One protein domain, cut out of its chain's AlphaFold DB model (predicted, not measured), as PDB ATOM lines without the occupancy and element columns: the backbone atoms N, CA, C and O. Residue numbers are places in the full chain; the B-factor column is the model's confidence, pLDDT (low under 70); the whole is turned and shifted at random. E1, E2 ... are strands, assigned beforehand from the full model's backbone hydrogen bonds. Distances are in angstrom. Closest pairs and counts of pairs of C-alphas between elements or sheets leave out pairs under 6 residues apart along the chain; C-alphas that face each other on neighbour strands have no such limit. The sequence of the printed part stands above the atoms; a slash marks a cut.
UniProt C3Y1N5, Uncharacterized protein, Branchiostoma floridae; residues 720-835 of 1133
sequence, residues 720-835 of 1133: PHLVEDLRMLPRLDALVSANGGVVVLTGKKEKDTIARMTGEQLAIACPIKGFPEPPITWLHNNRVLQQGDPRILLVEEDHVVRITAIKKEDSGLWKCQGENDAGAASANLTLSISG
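AT A GLANCE: This is residues 720 to 835 of the 1133 residues of an uncharacterized protein of Branchiostoma floridae (UniProt C3Y1N5). Two sheets, E2 E9 E8 E5 and E3 E7 E6, lie partly face to face as a small, loosely formed sandwich, with the short pair E1 and E4 at one end. A long loop, residues 723 to 752, swings past E3, where residues 743 to 744 pair in parallel with residues 764 to 765. The printed part has 116 residues and nine named strands, E1 to E9 in chain order, with no named helix; the class is all strand, though under half of the residues, 50, are in named elements. The sheet E2 E9 E8 E5 is mixed, the other two antiparallel. The whole is compact, radius of gyration of the C-alphas 13.5 A, spanning 42 by 29 by 29 A.

IN THESE COORDINATES: E1, residues 720 to 722, begins at C-alpha 720 (-44.564, 26.782, 61.612). E2 is 753 to 757, E3 762 to 765, E4 768 to 771, E5 776 to 780, E6 792 to 795 and E7 800 to 803. E8, 812 to 820, is 27.0 A long; E9, 823 to 834, is 36.8 A and ends at C-alpha 834 (-27.069, 26.539, 32.943).

HOW THE PARTS SIT: In the twisted larger sheet, E8 and E9 form a hairpin, with N 816 and O 827 at 3.0 A. E2 is parallel to E9, N 756 to O 832 2.9 A; E5 is antiparallel to E8, N 777 to O 817 2.8 A. E7 is antiparallel to E3, N 764 to O 801 2.8 A, and forms a hairpin with E6, N 793 to O 802 2.8 A. The closest C-alphas of E5 and E7, Trp 778 and Val 801, are 7.8 A apart. E3 runs on into E4 at 30 degrees. E4 is antiparallel to E1, N 721 to O 769 2.8 A; the closest C-alphas of E1 and E9, Pro 720 and Ala 825, are 5.3 A apart.

THE WHOLE: The C-alphas of Asp 821 and Gly 835, the two farthest apart, are 43.4 A apart. The printed part has no cut. The links E1 to E2 and E5 to E6 are long. Mean pLDDT of the printed part is 75.7; 34 residues are under 70, among them 724 to 742 and 744 to 752.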
ATOM      1  N   PRO A 720     -44.864  26.554  63.014       88.19
ATOM      2  CA  PRO A 720     -44.564  26.782  61.612       88.19
ATOM      3  C   PRO A 720     -44.367  25.455  60.877       88.19
ATOM      4  O   PRO A 720     -43.651  24.571  61.347       88.19
ATOM      5  N   HIS A 721     -45.025  25.304  59.734       85.62
ATOM      6  CA  HIS A 721     -45.015  24.088  58.926       85.62
ATOM      7  C   HIS A 721     -45.156  24.424  57.438       85.62
ATOM      8  O   HIS A 721     -45.542  25.532  57.071       85.62
ATOM      9  N   LEU A 722     -44.822  23.465  56.571       82.69
ATOM     10  CA  LEU A 722     -44.878  23.635  55.118       82.69
ATOM     11  C   LEU A 722     -46.210  23.130  54.558       82.69
ATOM     12  O   LEU A 722     -46.600  21.990  54.806       82.69
ATOM     13  N   VAL A 723     -46.888  23.977  53.786       75.88
ATOM     14  CA  VAL A 723     -48.196  23.695  53.179       75.88
ATOM     15  C   VAL A 723     -48.017  23.182  51.750       75.88
ATOM     16  O   VAL A 723     -47.314  23.783  50.942       75.88
ATOM     17  N   GLU A 724     -48.665  22.063  51.419       61.41
ATOM     18  CA  GLU A 724     -48.514  21.424  50.104       61.41
ATOM     19  C   GLU A 724     -49.472  21.956  49.021       61.41
ATOM     20  O   GLU A 724     -49.193  21.782  47.835       61.41
ATOM     21  N   ASP A 725     -50.595  22.583  49.396       58.47
ATOM     22  CA  ASP A 725     -51.569  23.131  48.440       58.47
ATOM     23  C   ASP A 725     -51.305  24.616  48.156       58.47
ATOM     24  O   ASP A 725     -51.487  25.488  49.009       58.47
ATOM     25  N   LEU A 726     -50.929  24.903  46.908       53.03
ATOM     26  CA  LEU A 726     -50.625  26.248  46.415       53.03
ATOM     27  C   LEU A 726     -51.830  27.201  46.469       53.03
ATOM     28  O   LEU A 726     -51.647  28.414  46.522       53.03
ATOM     29  N   ARG A 727     -53.059  26.666  46.510       54.50
ATOM     30  CA  ARG A 727     -54.312  27.442  46.616       54.50
ATOM     31  C   ARG A 727     -54.473  28.148  47.964       54.50
ATOM     32  O   ARG A 727     -55.333  29.012  48.099       54.50
ATOM     33  N   MET A 728     -53.671  27.770  48.960       47.91
ATOM     34  CA  MET A 728     -53.689  28.362  50.300       47.91
ATOM     35  C   MET A 728     -52.833  29.635  50.410       47.91
ATOM     36  O   MET A 728     -52.880  30.291  51.453       47.91
ATOM     37  N   LEU A 729     -52.062  29.993  49.374       56.03
ATOM     38  CA  LEU A 729     -51.363  31.279  49.280       56.03
ATOM     39  C   LEU A 729     -52.269  32.298  48.563       56.03
ATOM     40  O   LEU A 729     -52.616  32.076  47.399       56.03
ATOM     41  N   PRO A 730     -52.672  33.410  49.208       46.50
ATOM     42  CA  PRO A 730     -53.435  34.447  48.522       46.50
ATOM     43  C   PRO A 730     -52.615  35.055  47.372       46.50
ATOM     44  O   PRO A 730     -51.391  35.109  47.422       46.50
ATOM     45  N   ARG A 731     -53.309  35.535  46.330       52.56
ATOM     46  CA  ARG A 731     -52.746  36.280  45.180       52.56
ATOM     47  C   ARG A 731     -51.715  35.552  44.296       52.56
ATOM     48  O   ARG A 731     -51.172  36.192  43.396       52.56
ATOM     49  N   LEU A 732     -51.499  34.239  44.440       52.28
ATOM     50  CA  LEU A 732     -50.565  33.496  43.572       52.28
ATOM     51  C   LEU A 732     -50.882  33.660  42.065       52.28
ATOM     52  O   LEU A 732     -49.968  33.755  41.249       52.28
ATOM     53  N   ASP A 733     -52.158  33.809  41.697       48.44
ATOM     54  CA  ASP A 733     -52.598  34.073  40.315       48.44
ATOM     55  C   ASP A 733     -52.011  35.369  39.710       48.44
ATOM     56  O   ASP A 733     -51.810  35.452  38.498       48.44
ATOM     57  N   ALA A 734     -51.666  36.367  40.534       47.06
ATOM     58  CA  ALA A 734     -51.027  37.611  40.088       47.06
ATOM     59  C   ALA A 734     -49.513  37.461  39.823       47.06
ATOM     60  O   ALA A 734     -48.907  38.319  39.180       47.06
ATOM     61  N   LEU A 735     -48.891  36.374  40.297       48.72
ATOM     62  CA  LEU A 735     -47.484  36.037  40.044       48.72
ATOM     63  C   LEU A 735     -47.298  35.217  38.757       48.72
ATOM     64  O   LEU A 735     -46.264  35.331  38.104       48.72
ATOM     65  N   VAL A 736     -48.307  34.433  38.363       47.44
ATOM     66  CA  VAL A 736     -48.262  33.523  37.198       47.44
ATOM     67  C   VAL A 736     -48.308  34.266  35.847       47.44
ATOM     68  O   VAL A 736     -48.001  33.685  34.811       47.44
ATOM     69  N   SER A 737     -48.613  35.570  35.835       45.44
ATOM     70  CA  SER A 737     -48.676  36.388  34.611       45.44
ATOM     71  C   SER A 737     -47.308  36.811  34.033       45.44
ATOM     72  O   SER A 737     -47.274  37.553  33.049       45.44
ATOM     73  N   ALA A 738     -46.188  36.383  34.625       40.03
ATOM     74  CA  ALA A 738     -44.841  36.613  34.098       40.03
ATOM     75  C   ALA A 738     -44.289  35.346  33.423       40.03
ATOM     76  O   ALA A 738     -44.427  34.243  33.945       40.03
ATOM     77  N   ASN A 739     -43.589  35.498  32.292       45.16
ATOM     78  CA  ASN A 739     -43.082  34.374  31.485       45.16
ATOM     79  C   ASN A 739     -41.900  33.596  32.119       45.16
ATOM     80  O   ASN A 739     -41.284  32.766  31.456       45.16
ATOM     81  N   GLY A 740     -41.581  33.851  33.390       49.94
ATOM     82  CA  GLY A 740     -40.636  33.082  34.197       49.94
ATOM     83  C   GLY A 740     -41.375  32.346  35.311       49.94
ATOM     84  O   GLY A 740     -41.856  32.973  36.252       49.94
ATOM     85  N   GLY A 741     -41.506  31.023  35.177       59.47
ATOM     86  CA  GLY A 741     -42.423  30.224  35.995       59.47
ATOM     87  C   GLY A 741     -42.176  30.327  37.504       59.47
ATOM     88  O   GLY A 741     -41.054  30.137  37.975       59.47
ATOM     89  N   VAL A 742     -43.251  30.571  38.261       65.62
ATOM     90  CA  VAL A 742     -43.245  30.580  39.730       65.62
ATOM     91  C   VAL A 742     -42.861  29.194  40.255       65.62
ATOM     92  O   VAL A 742     -43.485  28.194  39.899       65.62
ATOM     93  N   VAL A 743     -41.856  29.137  41.126       70.31
ATOM     94  CA  VAL A 743     -41.455  27.933  41.859       70.31
ATOM     95  C   VAL A 743     -41.848  28.114  43.320       70.31
ATOM     96  O   VAL A 743     -41.493  29.106  43.951       70.31
ATOM     97  N   VAL A 744     -42.578  27.155  43.877       63.88
ATOM     98  CA  VAL A 744     -42.928  27.147  45.304       63.88
ATOM     99  C   VAL A 744     -42.056  26.117  46.009       63.88
ATOM    100  O   VAL A 744     -41.869  25.018  45.494       63.88
ATOM    101  N   LEU A 745     -41.496  26.483  47.164       65.06
ATOM    102  CA  LEU A 745     -40.551  25.661  47.921       65.06
ATOM    103  C   LEU A 745     -41.244  24.462  48.584       65.06
ATOM    104  O   LEU A 745     -41.636  24.528  49.751       65.06
ATOM    105  N   THR A 746     -41.415  23.359  47.854       56.31
ATOM    106  CA  THR A 746     -42.059  22.172  48.424       56.31
ATOM    107  C   THR A 746     -41.127  21.484  49.422       56.31
ATOM    108  O   THR A 746     -39.956  21.246  49.147       56.31
ATOM    109  N   GLY A 747     -41.634  21.096  50.594       50.84
ATOM    110  CA  GLY A 747     -40.843  20.363  51.596       50.84
ATOM    111  C   GLY A 747     -40.470  18.924  51.198       50.84
ATOM    112  O   GLY A 747     -40.063  18.131  52.050       50.84
ATOM    113  N   LYS A 748     -40.658  18.528  49.931       48.28
ATOM    114  CA  LYS A 748     -40.624  17.129  49.484       48.28
ATOM    115  C   LYS A 748     -39.231  16.691  49.045       48.28
ATOM    116  O   LYS A 748     -38.993  16.376  47.883       48.28
ATOM    117  N   LYS A 749     -38.396  16.478  50.069       42.66
ATOM    118  CA  LYS A 749     -37.002  15.992  50.055       42.66
ATOM    119  C   LYS A 749     -35.951  17.088  49.890       42.66
ATOM    120  O   LYS A 749     -36.155  18.140  49.307       42.66
ATOM    121  N   GLU A 750     -34.762  16.728  50.351       43.66
ATOM    122  CA  GLU A 750     -33.486  17.454  50.373       43.66
ATOM    123  C   GLU A 750     -32.906  17.816  48.978       43.66
ATOM    124  O   GLU A 750     -31.717  18.099  48.858       43.66
ATOM    125  N   LYS A 751     -33.704  17.728  47.900       45.72
ATOM    126  CA  LYS A 751     -33.250  17.775  46.496       45.72
ATOM    127  C   LYS A 751     -34.241  18.425  45.515       45.72
ATOM    128  O   LYS A 751     -34.253  18.055  44.341       45.72
ATOM    129  N   ASP A 752     -35.017  19.418  45.948       62.34
ATOM    130  CA  ASP A 752     -35.595  20.375  44.994       62.34
ATOM    131  C   ASP A 752     -34.438  21.199  44.390       62.34
ATOM    132  O   ASP A 752     -33.958  22.182  44.959       62.34
ATOM    133  N   THR A 753     -33.936  20.733  43.242       71.12
ATOM    134  CA  THR A 753     -32.943  21.418  42.408       71.12
ATOM    135  C   THR A 753     -33.614  21.834  41.110       71.12
ATOM    136  O   THR A 753     -34.003  20.976  40.317       71.12
ATOM    137  N   ILE A 754     -33.723  23.139  40.862       76.44
ATOM    138  CA  ILE A 754     -34.234  23.661  39.589       76.44
ATOM    139  C   ILE A 754     -33.077  24.072  38.686       76.44
ATOM    140  O   ILE A 754     -32.123  24.703  39.135       76.44
ATOM    141  N   ALA A 755     -33.178  23.731  37.404       75.50
ATOM    142  CA  ALA A 755     -32.347  24.309  36.359       75.50
ATOM    143  C   ALA A 755     -33.053  25.545  35.782       75.50
ATOM    144  O   ALA A 755     -34.250  25.490  35.482       75.50
ATOM    145  N   ARG A 756     -32.313  26.645  35.635       80.75
ATOM    146  CA  ARG A 756     -32.748  27.883  34.975       80.75
ATOM    147  C   ARG A 756     -31.669  28.397  34.030       80.75
ATOM    148  O   ARG A 756     -30.499  28.043  34.170       80.75
ATOM    149  N   MET A 757     -32.065  29.221  33.070       71.88
ATOM    150  CA  MET A 757     -31.151  29.881  32.138       71.88
ATOM    151  C   MET A 757     -30.841  31.309  32.598       71.88
ATOM    152  O   MET A 757     -31.626  31.954  33.294       71.88
ATOM    153  N   THR A 758     -29.680  31.822  32.194       79.31
ATOM    154  CA  THR A 758     -29.338  33.238  32.408       79.31
ATOM    155  C   THR A 758     -30.310  34.128  31.623       79.31
ATOM    156  O   THR A 758     -30.609  33.849  30.466       79.31
ATOM    157  N   GLY A 759     -30.807  35.193  32.254       74.12
ATOM    158  CA  GLY A 759     -31.803  36.110  31.693       74.12
ATOM    159  C   GLY A 759     -33.267  35.723  31.939       74.12
ATOM    160  O   GLY A 759     -34.138  36.569  31.744       74.12
ATOM    161  N   GLU A 760     -33.565  34.506  32.411       79.50
ATOM    162  CA  GLU A 760     -34.933  34.142  32.814       79.50
ATOM    163  C   GLU A 760     -35.410  34.955  34.030       79.50
ATOM    164  O   GLU A 760     -34.615  35.488  34.807       79.50
ATOM    165  N   GLN A 761     -36.729  35.014  34.216       80.12
ATOM    166  CA  GLN A 761     -37.355  35.472  35.454       80.12
ATOM    167  C   GLN A 761     -37.658  34.277  36.364       80.12
ATOM    168  O   GLN A 761     -37.962  33.182  35.888       80.12
ATOM    169  N   LEU A 762     -37.595  34.488  37.678       83.00
ATOM    170  CA  LEU A 762     -37.945  33.474  38.673       83.00
ATOM    171  C   LEU A 762     -38.618  34.133  39.874       83.00
ATOM    172  O   LEU A 762     -38.056  35.039  40.482       83.00
ATOM    173  N   ALA A 763     -39.795  33.647  40.254       83.69
ATOM    174  CA  ALA A 763     -40.384  33.919  41.560       83.69
ATOM    175  C   ALA A 763     -40.278  32.657  42.417       83.69
ATOM    176  O   ALA A 763     -40.675  31.582  41.968       83.69
ATOM    177  N   ILE A 764     -39.747  32.793  43.631       85.12
ATOM    178  CA  ILE A 764     -39.615  31.717  44.611       85.12
ATOM    179  C   ILE A 764     -40.567  32.030  45.771       85.12
ATOM    180  O   ILE A 764     -40.401  33.050  46.439       85.12
ATOM    181  N   ALA A 765     -41.571  31.183  45.998       83.88
ATOM    182  CA  ALA A 765     -42.553  31.355  47.074       83.88
ATOM    183  C   ALA A 765     -42.261  30.430  48.262       83.88
ATOM    184  O   ALA A 765     -41.944  29.252  48.072       83.88
ATOM    185  N   CYS A 766     -42.406  30.948  49.481       85.81
ATOM    186  CA  CYS A 766     -42.224  30.206  50.725       85.81
ATOM    187  C   CYS A 766     -43.586  29.749  51.285       85.81
ATOM    188  O   CYS A 766     -44.338  30.581  51.786       85.81
ATOM    189  N   PRO A 767     -43.936  28.448  51.250       82.12
ATOM    190  CA  PRO A 767     -45.237  27.967  51.709       82.12
ATOM    191  C   PRO A 767     -45.232  27.638  53.213       82.12
ATOM    192  O   PRO A 767     -45.767  26.607  53.622       82.12
ATOM    193  N   ILE A 768     -44.591  28.469  54.042       87.06
ATOM    194  CA  ILE A 768     -44.634  28.311  55.502       87.06
ATOM    195  C   ILE A 768     -45.926  28.945  56.029       87.06
ATOM    196  O   ILE A 768     -46.233  30.088  55.700       87.06
ATOM    197  N   LYS A 769     -46.658  28.222  56.882       85.38
ATOM    198  CA  LYS A 769     -47.754  28.764  57.699       85.38
ATOM    199  C   LYS A 769     -47.594  28.375  59.162       85.38
ATOM    200  O   LYS A 769     -46.938  27.388  59.475       85.38
ATOM    201  N   GLY A 770     -48.195  29.165  60.040       84.25
ATOM    202  CA  GLY A 770     -48.277  28.961  61.484       84.25
ATOM    203  C   GLY A 770     -49.027  30.131  62.120       84.25
ATOM    204  O   GLY A 770     -49.371  31.093  61.428       84.25
ATOM    205  N   PHE A 771     -49.262  30.077  63.430       80.88
ATOM    206  CA  PHE A 771     -49.999  31.115  64.154       80.88
ATOM    207  C   PHE A 771     -49.347  31.423  65.518       80.88
ATOM    208  O   PHE A 771     -49.205  30.499  66.323       80.88
ATOM    209  N   PRO A 772     -49.003  32.689  65.839       84.25
ATOM    210  CA  PRO A 772     -49.014  33.871  64.971       84.25
ATOM    211  C   PRO A 772     -48.233  33.670  63.670       84.25
ATOM    212  O   PRO A 772     -47.346  32.818  63.611       84.25
ATOM    213  N   GLU A 773     -48.592  34.421  62.631       83.19
ATOM    214  CA  GLU A 773     -47.993  34.265  61.305       83.19
ATOM    215  C   GLU A 773     -46.470  34.501  61.371       83.19
ATOM    216  O   GLU A 773     -46.042  35.563  61.835       83.19
ATOM    217  N   PRO A 774     -45.638  33.514  60.986       86.50
ATOM    218  CA  PRO A 774     -44.194  33.603  61.165       86.50
ATOM    219  C   PRO A 774     -43.565  34.539  60.113       86.50
ATOM    220  O   PRO A 774     -43.679  34.250  58.921       86.50
ATOM    221  N   PRO A 775     -42.855  35.621  60.495       89.19
ATOM    222  CA  PRO A 775     -42.146  36.471  59.541       89.19
ATOM    223  C   PRO A 775     -41.083  35.678  58.765       89.19
ATOM    224  O   PRO A 775     -40.237  35.001  59.354       89.19
ATOM    225  N   ILE A 776     -41.114  35.779  57.434       89.50
ATOM    226  CA  ILE A 776     -40.263  34.984  56.544       89.50
ATOM    227  C   ILE A 776     -38.932  35.687  56.267       89.50
ATOM    228  O   ILE A 776     -38.867  36.733  55.625       89.50
ATOM    229  N   THR A 777     -37.840  35.057  56.697       90.50
ATOM    230  CA  THR A 777     -36.469  35.451  56.360       90.50
ATOM    231  C   THR A 777     -35.970  34.643  55.165       90.50
ATOM    232  O   THR A 777     -35.993  33.410  55.187       90.50
ATOM    233  N   TRP A 778     -35.450  35.330  54.146       90.69
ATOM    234  CA  TRP A 778     -34.812  34.704  52.985       90.69
ATOM    235  C   TRP A 778     -33.285  34.689  53.103       90.69
ATOM    236  O   TRP A 778     -32.661  35.674  53.505       90.69
ATOM    237  N   LEU A 779     -32.680  33.568  52.711       91.00
ATOM    238  CA  LEU A 779     -31.238  33.361  52.677       91.00
ATOM    239  C   LEU A 779     -30.791  32.842  51.304       91.00
ATOM    240  O   LEU A 779     -31.421  31.955  50.726       91.00
ATOM    241  N   HIS A 780     -29.648  33.337  50.837       90.94
ATOM    242  CA  HIS A 780     -28.913  32.825  49.679       90.94
ATOM    243  C   HIS A 780     -27.524  32.372  50.124       90.94
ATOM    244  O   HIS A 780     -26.816  33.099  50.820       90.94
ATOM    245  N   ASN A 781     -27.152  31.136  49.791       88.44
ATOM    246  CA  ASN A 781     -25.907  30.485  50.205       88.44
ATOM    247  C   ASN A 781     -25.614  30.656  51.716       88.44
ATOM    248  O   ASN A 781     -24.508  31.002  52.132       88.44
ATOM    249  N   ASN A 782     -26.647  30.416  52.537       85.88
ATOM    250  CA  ASN A 782     -26.672  30.571  54.000       85.88
ATOM    251  C   ASN A 782     -26.393  31.992  54.539       85.88
ATOM    252  O   ASN A 782     -26.123  32.153  55.728       85.88
ATOM    253  N   ARG A 783     -26.504  33.033  53.706       89.94
ATOM    254  CA  ARG A 783     -26.460  34.444  54.121       89.94
ATOM    255  C   ARG A 783     -27.844  35.067  53.977       89.94
ATOM    256  O   ARG A 783     -28.489  34.870  52.954       89.94
ATOM    257  N   VAL A 784     -28.294  35.817  54.983       88.38
ATOM    258  CA  VAL A 784     -29.552  36.580  54.908       88.38
ATOM    259  C   VAL A 784     -29.474  37.577  53.753       88.38
ATOM    260  O   VAL A 784     -28.494  38.319  53.647       88.38
ATOM    261  N   LEU A 785     -30.495  37.592  52.895       86.19
ATOM    262  CA  LEU A 785     -30.593  38.571  51.816       86.19
ATOM    263  C   LEU A 785     -30.835  39.962  52.404       86.19
ATOM    264  O   LEU A 785     -31.802  40.184  53.128       86.19
ATOM    265  N   GLN A 786     -29.967  40.909  52.056       70.44
ATOM    266  CA  GLN A 786     -30.202  42.334  52.272       70.44
ATOM    267  C   GLN A 786     -30.496  42.992  50.924       70.44
ATOM    268  O   GLN A 786     -29.907  42.626  49.904       70.44
ATOM    269  N   GLN A 787     -31.431  43.940  50.913       64.50
ATOM    270  CA  GLN A 787     -31.979  44.533  49.694       64.50
ATOM    271  C   GLN A 787     -30.982  45.512  49.044       64.50
ATOM    272  O   GLN A 787     -31.061  46.722  49.236       64.50
ATOM    273  N   GLY A 788     -30.011  44.963  48.304       67.94
ATOM    274  CA  GLY A 788     -28.945  45.714  47.628       67.94
ATOM    275  C   GLY A 788     -28.814  45.466  46.119       67.94
ATOM    276  O   GLY A 788     -28.273  46.322  45.425       67.94
ATOM    277  N   ASP A 789     -29.320  44.345  45.590       81.44
ATOM    278  CA  ASP A 789     -29.411  44.117  44.139       81.44
ATOM    279  C   ASP A 789     -30.836  44.461  43.655       81.44
ATOM    280  O   ASP A 789     -31.789  43.814  44.094       81.44
ATOM    281  N   PRO A 790     -31.019  45.441  42.746       83.88
ATOM    282  CA  PRO A 790     -32.342  45.871  42.286       83.88
ATOM    283  C   PRO A 790     -33.095  44.822  41.449       83.88
ATOM    284  O   PRO A 790     -34.271  45.022  41.142       83.88
ATOM    285  N   ARG A 791     -32.456  43.704  41.071       87.50
ATOM    286  CA  ARG A 791     -33.124  42.560  40.430       87.50
ATOM    287  C   ARG A 791     -33.879  41.682  41.425       87.50
ATOM    288  O   ARG A 791     -34.767  40.943  41.001       87.50
ATOM    289  N   ILE A 792     -33.485  41.707  42.702       87.38
ATOM    290  CA  ILE A 792     -33.972  40.803  43.748       87.38
ATOM    291  C   ILE A 792     -34.982  41.561  44.614       87.38
ATOM    292  O   ILE A 792     -34.628  42.393  45.449       87.38
ATOM    293  N   LEU A 793     -36.262  41.275  44.395       84.00
ATOM    294  CA  LEU A 793     -37.385  41.948  45.039       84.00
ATOM    295  C   LEU A 793     -38.018  41.020  46.077       84.00
ATOM    296  O   LEU A 793     -38.602  39.994  45.725       84.00
ATOM    297  N   LEU A 794     -37.912  41.389  47.351       83.00
ATOM    298  CA  LEU A 794     -38.632  40.749  48.450       83.00
ATOM    299  C   LEU A 794     -40.076  41.274  48.466       83.00
ATOM    300  O   LEU A 794     -40.297  42.484  48.430       83.00
ATOM    301  N   VAL A 795     -41.051  40.365  48.486       78.12
ATOM    302  CA  VAL A 795     -42.490  40.662  48.519       78.12
ATOM    303  C   VAL A 795     -43.059  40.052  49.797       78.12
ATOM    304  O   VAL A 795     -43.464  38.890  49.825       78.12
ATOM    305  N   GLU A 796     -43.030  40.842  50.870       70.31
ATOM    306  CA  GLU A 796     -43.343  40.383  52.230       70.31
ATOM    307  C   GLU A 796     -44.824  40.001  52.406       70.31
ATOM    308  O   GLU A 796     -45.099  39.004  53.061       70.31
ATOM    309  N   GLU A 797     -45.770  40.704  51.763       67.75
ATOM    310  CA  GLU A 797     -47.211  40.363  51.819       67.75
ATOM    311  C   GLU A 797     -47.556  38.998  51.191       67.75
ATOM    312  O   GLU A 797     -48.543  38.380  51.585       67.75
ATOM    313  N   ASP A 798     -46.772  38.537  50.211       67.94
ATOM    314  CA  ASP A 798     -47.052  37.315  49.441       67.94
ATOM    315  C   ASP A 798     -46.070  36.163  49.788       67.94
ATOM    316  O   ASP A 798     -46.105  35.108  49.153       67.94
ATOM    317  N   HIS A 799     -45.165  36.355  50.763       82.62
ATOM    318  CA  HIS A 799     -44.086  35.420  51.148       82.62
ATOM    319  C   HIS A 799     -43.181  34.965  49.981       82.62
ATOM    320  O   HIS A 799     -42.756  33.806  49.903       82.62
ATOM    321  N   VAL A 800     -42.866  35.883  49.061       83.00
ATOM    322  CA  VAL A 800     -42.144  35.612  47.800       83.00
ATOM    323  C   VAL A 800     -40.855  36.430  47.684       83.00
ATOM    324  O   VAL A 800     -40.819  37.604  48.043       83.00
ATOM    325  N   VAL A 801     -39.819  35.852  47.070       87.44
ATOM    326  CA  VAL A 801     -38.716  36.611  46.457       87.44
ATOM    327  C   VAL A 801     -38.770  36.481  44.930       87.44
ATOM    328  O   VAL A 801     -38.919  35.383  44.394       87.44
ATOM    329  N   ARG A 802     -38.681  37.603  44.206       85.12
ATOM    330  CA  ARG A 802     -38.640  37.651  42.733       85.12
ATOM    331  C   ARG A 802     -37.243  38.040  42.251       85.12
ATOM    332  O   ARG A 802     -36.657  38.977  42.779       85.12
ATOM    333  N   ILE A 803     -36.759  37.374  41.208       88.06
ATOM    334  CA  ILE A 803     -35.533  37.688  40.469       88.06
ATOM    335  C   ILE A 803     -35.952  38.106  39.054       88.06
ATOM    336  O   ILE A 803     -36.504  37.298  38.303       88.06
ATOM    337  N   THR A 804     -35.738  39.374  38.694       83.69
ATOM    338  CA  THR A 804     -36.240  39.950  37.425       83.69
ATOM    339  C   THR A 804     -35.370  39.651  36.200       83.69
ATOM    340  O   THR A 804     -35.842  39.802  35.073       83.69
ATOM    341  N   ALA A 805     -34.125  39.217  36.416       83.69
ATOM    342  CA  ALA A 805     -33.234  38.642  35.409       83.69
ATOM    343  C   ALA A 805     -32.151  37.806  36.111       83.69
ATOM    344  O   ALA A 805     -31.309  38.359  36.825       83.69
ATOM    345  N   ILE A 806     -32.187  36.484  35.936       85.44
ATOM    346  CA  ILE A 806     -31.261  35.530  36.563       85.44
ATOM    347  C   ILE A 806     -29.845  35.665  35.975       85.44
ATOM    348  O   ILE A 806     -29.671  35.766  34.760       85.44
ATOM    349  N   LYS A 807     -28.821  35.606  36.828       85.94
ATOM    350  CA  LYS A 807     -27.386  35.567  36.494       85.94
ATOM    351  C   LYS A 807     -26.730  34.337  37.126       85.94
ATOM    352  O   LYS A 807     -27.157  33.896  38.184       85.94
ATOM    353  N   LYS A 808     -25.594  33.868  36.589       81.75
ATOM    354  CA  LYS A 808     -24.815  32.743  37.161       81.75
ATOM    355  C   LYS A 808     -24.422  32.928  38.645       81.75
ATOM    356  O   LYS A 808     -24.307  31.937  39.362       81.75
ATOM    357  N   GLU A 809     -24.285  34.167  39.126       85.31
ATOM    358  CA  GLU A 809     -24.033  34.496  40.546       85.31
ATOM    359  C   GLU A 809     -25.223  34.229  41.492       85.31
ATOM    360  O   GLU A 809     -25.007  34.026  42.685       85.31
ATOM    361  N   ASP A 810     -26.456  34.139  40.978       87.75
ATOM    362  CA  ASP A 810     -27.651  33.815  41.776       87.75
ATOM    363  C   ASP A 810     -27.737  32.311  42.117       87.75
ATOM    364  O   ASP A 810     -28.631  31.875  42.846       87.75
ATOM    365  N   SER A 811     -26.822  31.488  41.593       87.31
ATOM    366  CA  SER A 811     -26.829  30.033  41.782       87.31
ATOM    367  C   SER A 811     -26.518  29.601  43.224       87.31
ATOM    368  O   SER A 811     -26.023  30.370  44.055       87.31
ATOM    369  N   GLY A 812     -26.833  28.342  43.533       86.81
ATOM    370  CA  GLY A 812     -26.621  27.743  44.850       86.81
ATOM    371  C   GLY A 812     -27.892  27.675  45.696       86.81
ATOM    372  O   GLY A 812     -28.996  27.519  45.170       86.81
ATOM    373  N   LEU A 813     -27.732  27.708  47.018       88.31
ATOM    374  CA  LEU A 813     -28.791  27.360  47.965       88.31
ATOM    375  C   LEU A 813     -29.663  28.570  48.320       88.31
ATOM    376  O   LEU A 813     -29.225  29.464  49.043       88.31
ATOM    377  N   TRP A 814     -30.915  28.558  47.878       90.00
ATOM    378  CA  TRP A 814     -31.968  29.455  48.346       90.00
ATOM    379  C   TRP A 814     -32.727  28.782  49.490       90.00
ATOM    380  O   TRP A 814     -33.109  27.615  49.395       90.00
ATOM    381  N   LYS A 815     -32.945  29.506  50.587       90.19
ATOM    382  CA  LYS A 815     -33.676  29.020  51.761       90.19
ATOM    383  C   LYS A 815     -34.630  30.101  52.252       90.19
ATOM    384  O   LYS A 815     -34.204  31.234  52.455       90.19
ATOM    385  N   CYS A 816     -35.883  29.740  52.510       90.56
ATOM    386  CA  CYS A 816     -36.757  30.544  53.361       90.56
ATOM    387  C   CYS A 816     -36.853  29.908  54.750       90.56
ATOM    388  O   CYS A 816     -36.794  28.682  54.886       90.56
ATOM    389  N   GLN A 817     -37.000  30.726  55.787       91.19
ATOM    390  CA  GLN A 817     -37.291  30.269  57.144       91.19
ATOM    391  C   GLN A 817     -38.288  31.207  57.823       91.19
ATOM    392  O   GLN A 817     -38.241  32.412  57.592       91.19
ATOM    393  N   GLY A 818     -39.162  30.650  58.657       91.06
ATOM    394  CA  GLY A 818     -40.153  31.389  59.433       91.06
ATOM    395  C   GLY A 818     -40.208  30.862  60.863       91.06
ATOM    396  O   GLY A 818     -40.175  29.650  61.073       91.06
ATOM    397  N   GLU A 819     -40.280  31.772  61.830       89.38
ATOM    398  CA  GLU A 819     -40.233  31.496  63.270       89.38
ATOM    399  C   GLU A 819     -41.339  32.281  63.992       89.38
ATOM    400  O   GLU A 819     -41.622  33.423  63.634       89.38
ATOM    401  N   ASN A 820     -41.985  31.674  64.988       88.50
ATOM    402  CA  ASN A 820     -42.986  32.316  65.845       88.50
ATOM    403  C   ASN A 820     -42.885  31.789  67.294       88.50
ATOM    404  O   ASN A 820     -42.062  30.928  67.596       88.50
ATOM    405  N   ASP A 821     -43.765  32.259  68.185       84.12
ATOM    406  CA  ASP A 821     -43.872  31.823  69.591       84.12
ATOM    407  C   ASP A 821     -43.982  30.293  69.807       84.12
ATOM    408  O   ASP A 821     -43.814  29.836  70.939       84.12
ATOM    409  N   ALA A 822     -44.306  29.503  68.773       82.81
ATOM    410  CA  ALA A 822     -44.381  28.049  68.855       82.81
ATOM    411  C   ALA A 822     -43.092  27.323  68.446       82.81
ATOM    412  O   ALA A 822     -42.816  26.258  69.000       82.81
ATOM    413  N   GLY A 823     -42.334  27.853  67.484       85.62
ATOM    414  CA  GLY A 823     -41.153  27.202  66.917       85.62
ATOM    415  C   GLY A 823     -40.759  27.780  65.558       85.62
ATOM    416  O   GLY A 823     -41.111  28.913  65.239       85.62
ATOM    417  N   ALA A 824     -40.044  27.002  64.741       89.50
ATOM    418  CA  ALA A 824     -39.531  27.452  63.446       89.50
ATOM    419  C   ALA A 824     -39.568  26.361  62.365       89.50
ATOM    420  O   ALA A 824     -39.380  25.178  62.645       89.50
ATOM    421  N   ALA A 825     -39.733  26.786  61.110       89.81
ATOM    422  CA  ALA A 825     -39.656  25.943  59.920       89.81
ATOM    423  C   ALA A 825     -38.773  26.576  58.841       89.81
ATOM    424  O   ALA A 825     -38.511  27.780  58.841       89.81
ATOM    425  N   SER A 826     -38.332  25.761  57.882       89.81
ATOM    426  CA  SER A 826     -37.630  26.240  56.693       89.81
ATOM    427  C   SER A 826     -37.770  25.303  55.503       89.81
ATOM    428  O   SER A 826     -37.781  24.087  55.691       89.81
ATOM    429  N   ALA A 827     -37.774  25.866  54.296       86.00
ATOM    430  CA  ALA A 827     -37.674  25.121  53.044       86.00
ATOM    431  C   ALA A 827     -36.481  25.598  52.208       86.00
ATOM    432  O   ALA A 827     -36.101  26.770  52.247       86.00
ATOM    433  N   ASN A 828     -35.906  24.663  51.452       87.12
ATOM    434  CA  ASN A 828     -34.628  24.798  50.760       87.12
ATOM    435  C   ASN A 828     -34.803  24.476  49.266       87.12
ATOM    436  O   ASN A 828     -35.539  23.557  48.922       87.12
ATOM    437  N   LEU A 829     -34.068  25.171  48.400       85.81
ATOM    438  CA  LEU A 829     -34.053  24.992  46.947       85.81
ATOM    439  C   LEU A 829     -32.640  25.229  46.419       85.81
ATOM    440  O   LEU A 829     -32.009  26.229  46.754       85.81
ATOM    441  N   THR A 830     -32.148  24.343  45.561       86.69
ATOM    442  CA  THR A 830     -30.880  24.567  44.857       86.69
ATOM    443  C   THR A 830     -31.164  25.144  43.474       86.69
ATOM    444  O   THR A 830     -31.735  24.468  42.617       86.69
ATOM    445  N   LEU A 831     -30.760  26.391  43.239       86.75
ATOM    446  CA  LEU A 831     -30.826  27.021  41.925       86.75
ATOM    447  C   LEU A 831     -29.557  26.671  41.136       86.75
ATOM    448  O   LEU A 831     -28.477  27.202  41.399       86.75
ATOM    449  N   SER A 832     -29.695  25.762  40.173       81.81
ATOM    450  CA  SER A 832     -28.683  25.489  39.153       81.81
ATOM    451  C   SER A 832     -28.921  26.402  37.951       81.81
ATOM    452  O   SER A 832     -30.059  26.548  37.500       81.81
ATOM    453  N   ILE A 833     -27.863  27.028  37.434       79.94
ATOM    454  CA  ILE A 833     -27.966  28.010  36.348       79.94
ATOM    455  C   ILE A 833     -27.082  27.558  35.193       79.94
ATOM    456  O   ILE A 833     -25.859  27.672  35.259       79.94
ATOM    457  N   SER A 834     -27.725  27.042  34.148       65.69
ATOM    458  CA  SER A 834     -27.069  26.539  32.943       65.69
ATOM    459  C   SER A 834     -26.790  27.683  31.973       65.69
ATOM    460  O   SER A 834     -27.693  28.435  31.592       65.69
ATOM    461  N   GLY A 835     -25.522  27.819  31.587       63.88
ATOM    462  CA  GLY A 835     -25.072  28.791  30.600       63.88
ATOM    463  C   GLY A 835     -25.009  28.171  29.211       63.88
ATOM    464  O   GLY A 835     -23.950  27.693  28.808       63.88
TER     465      GLY A 835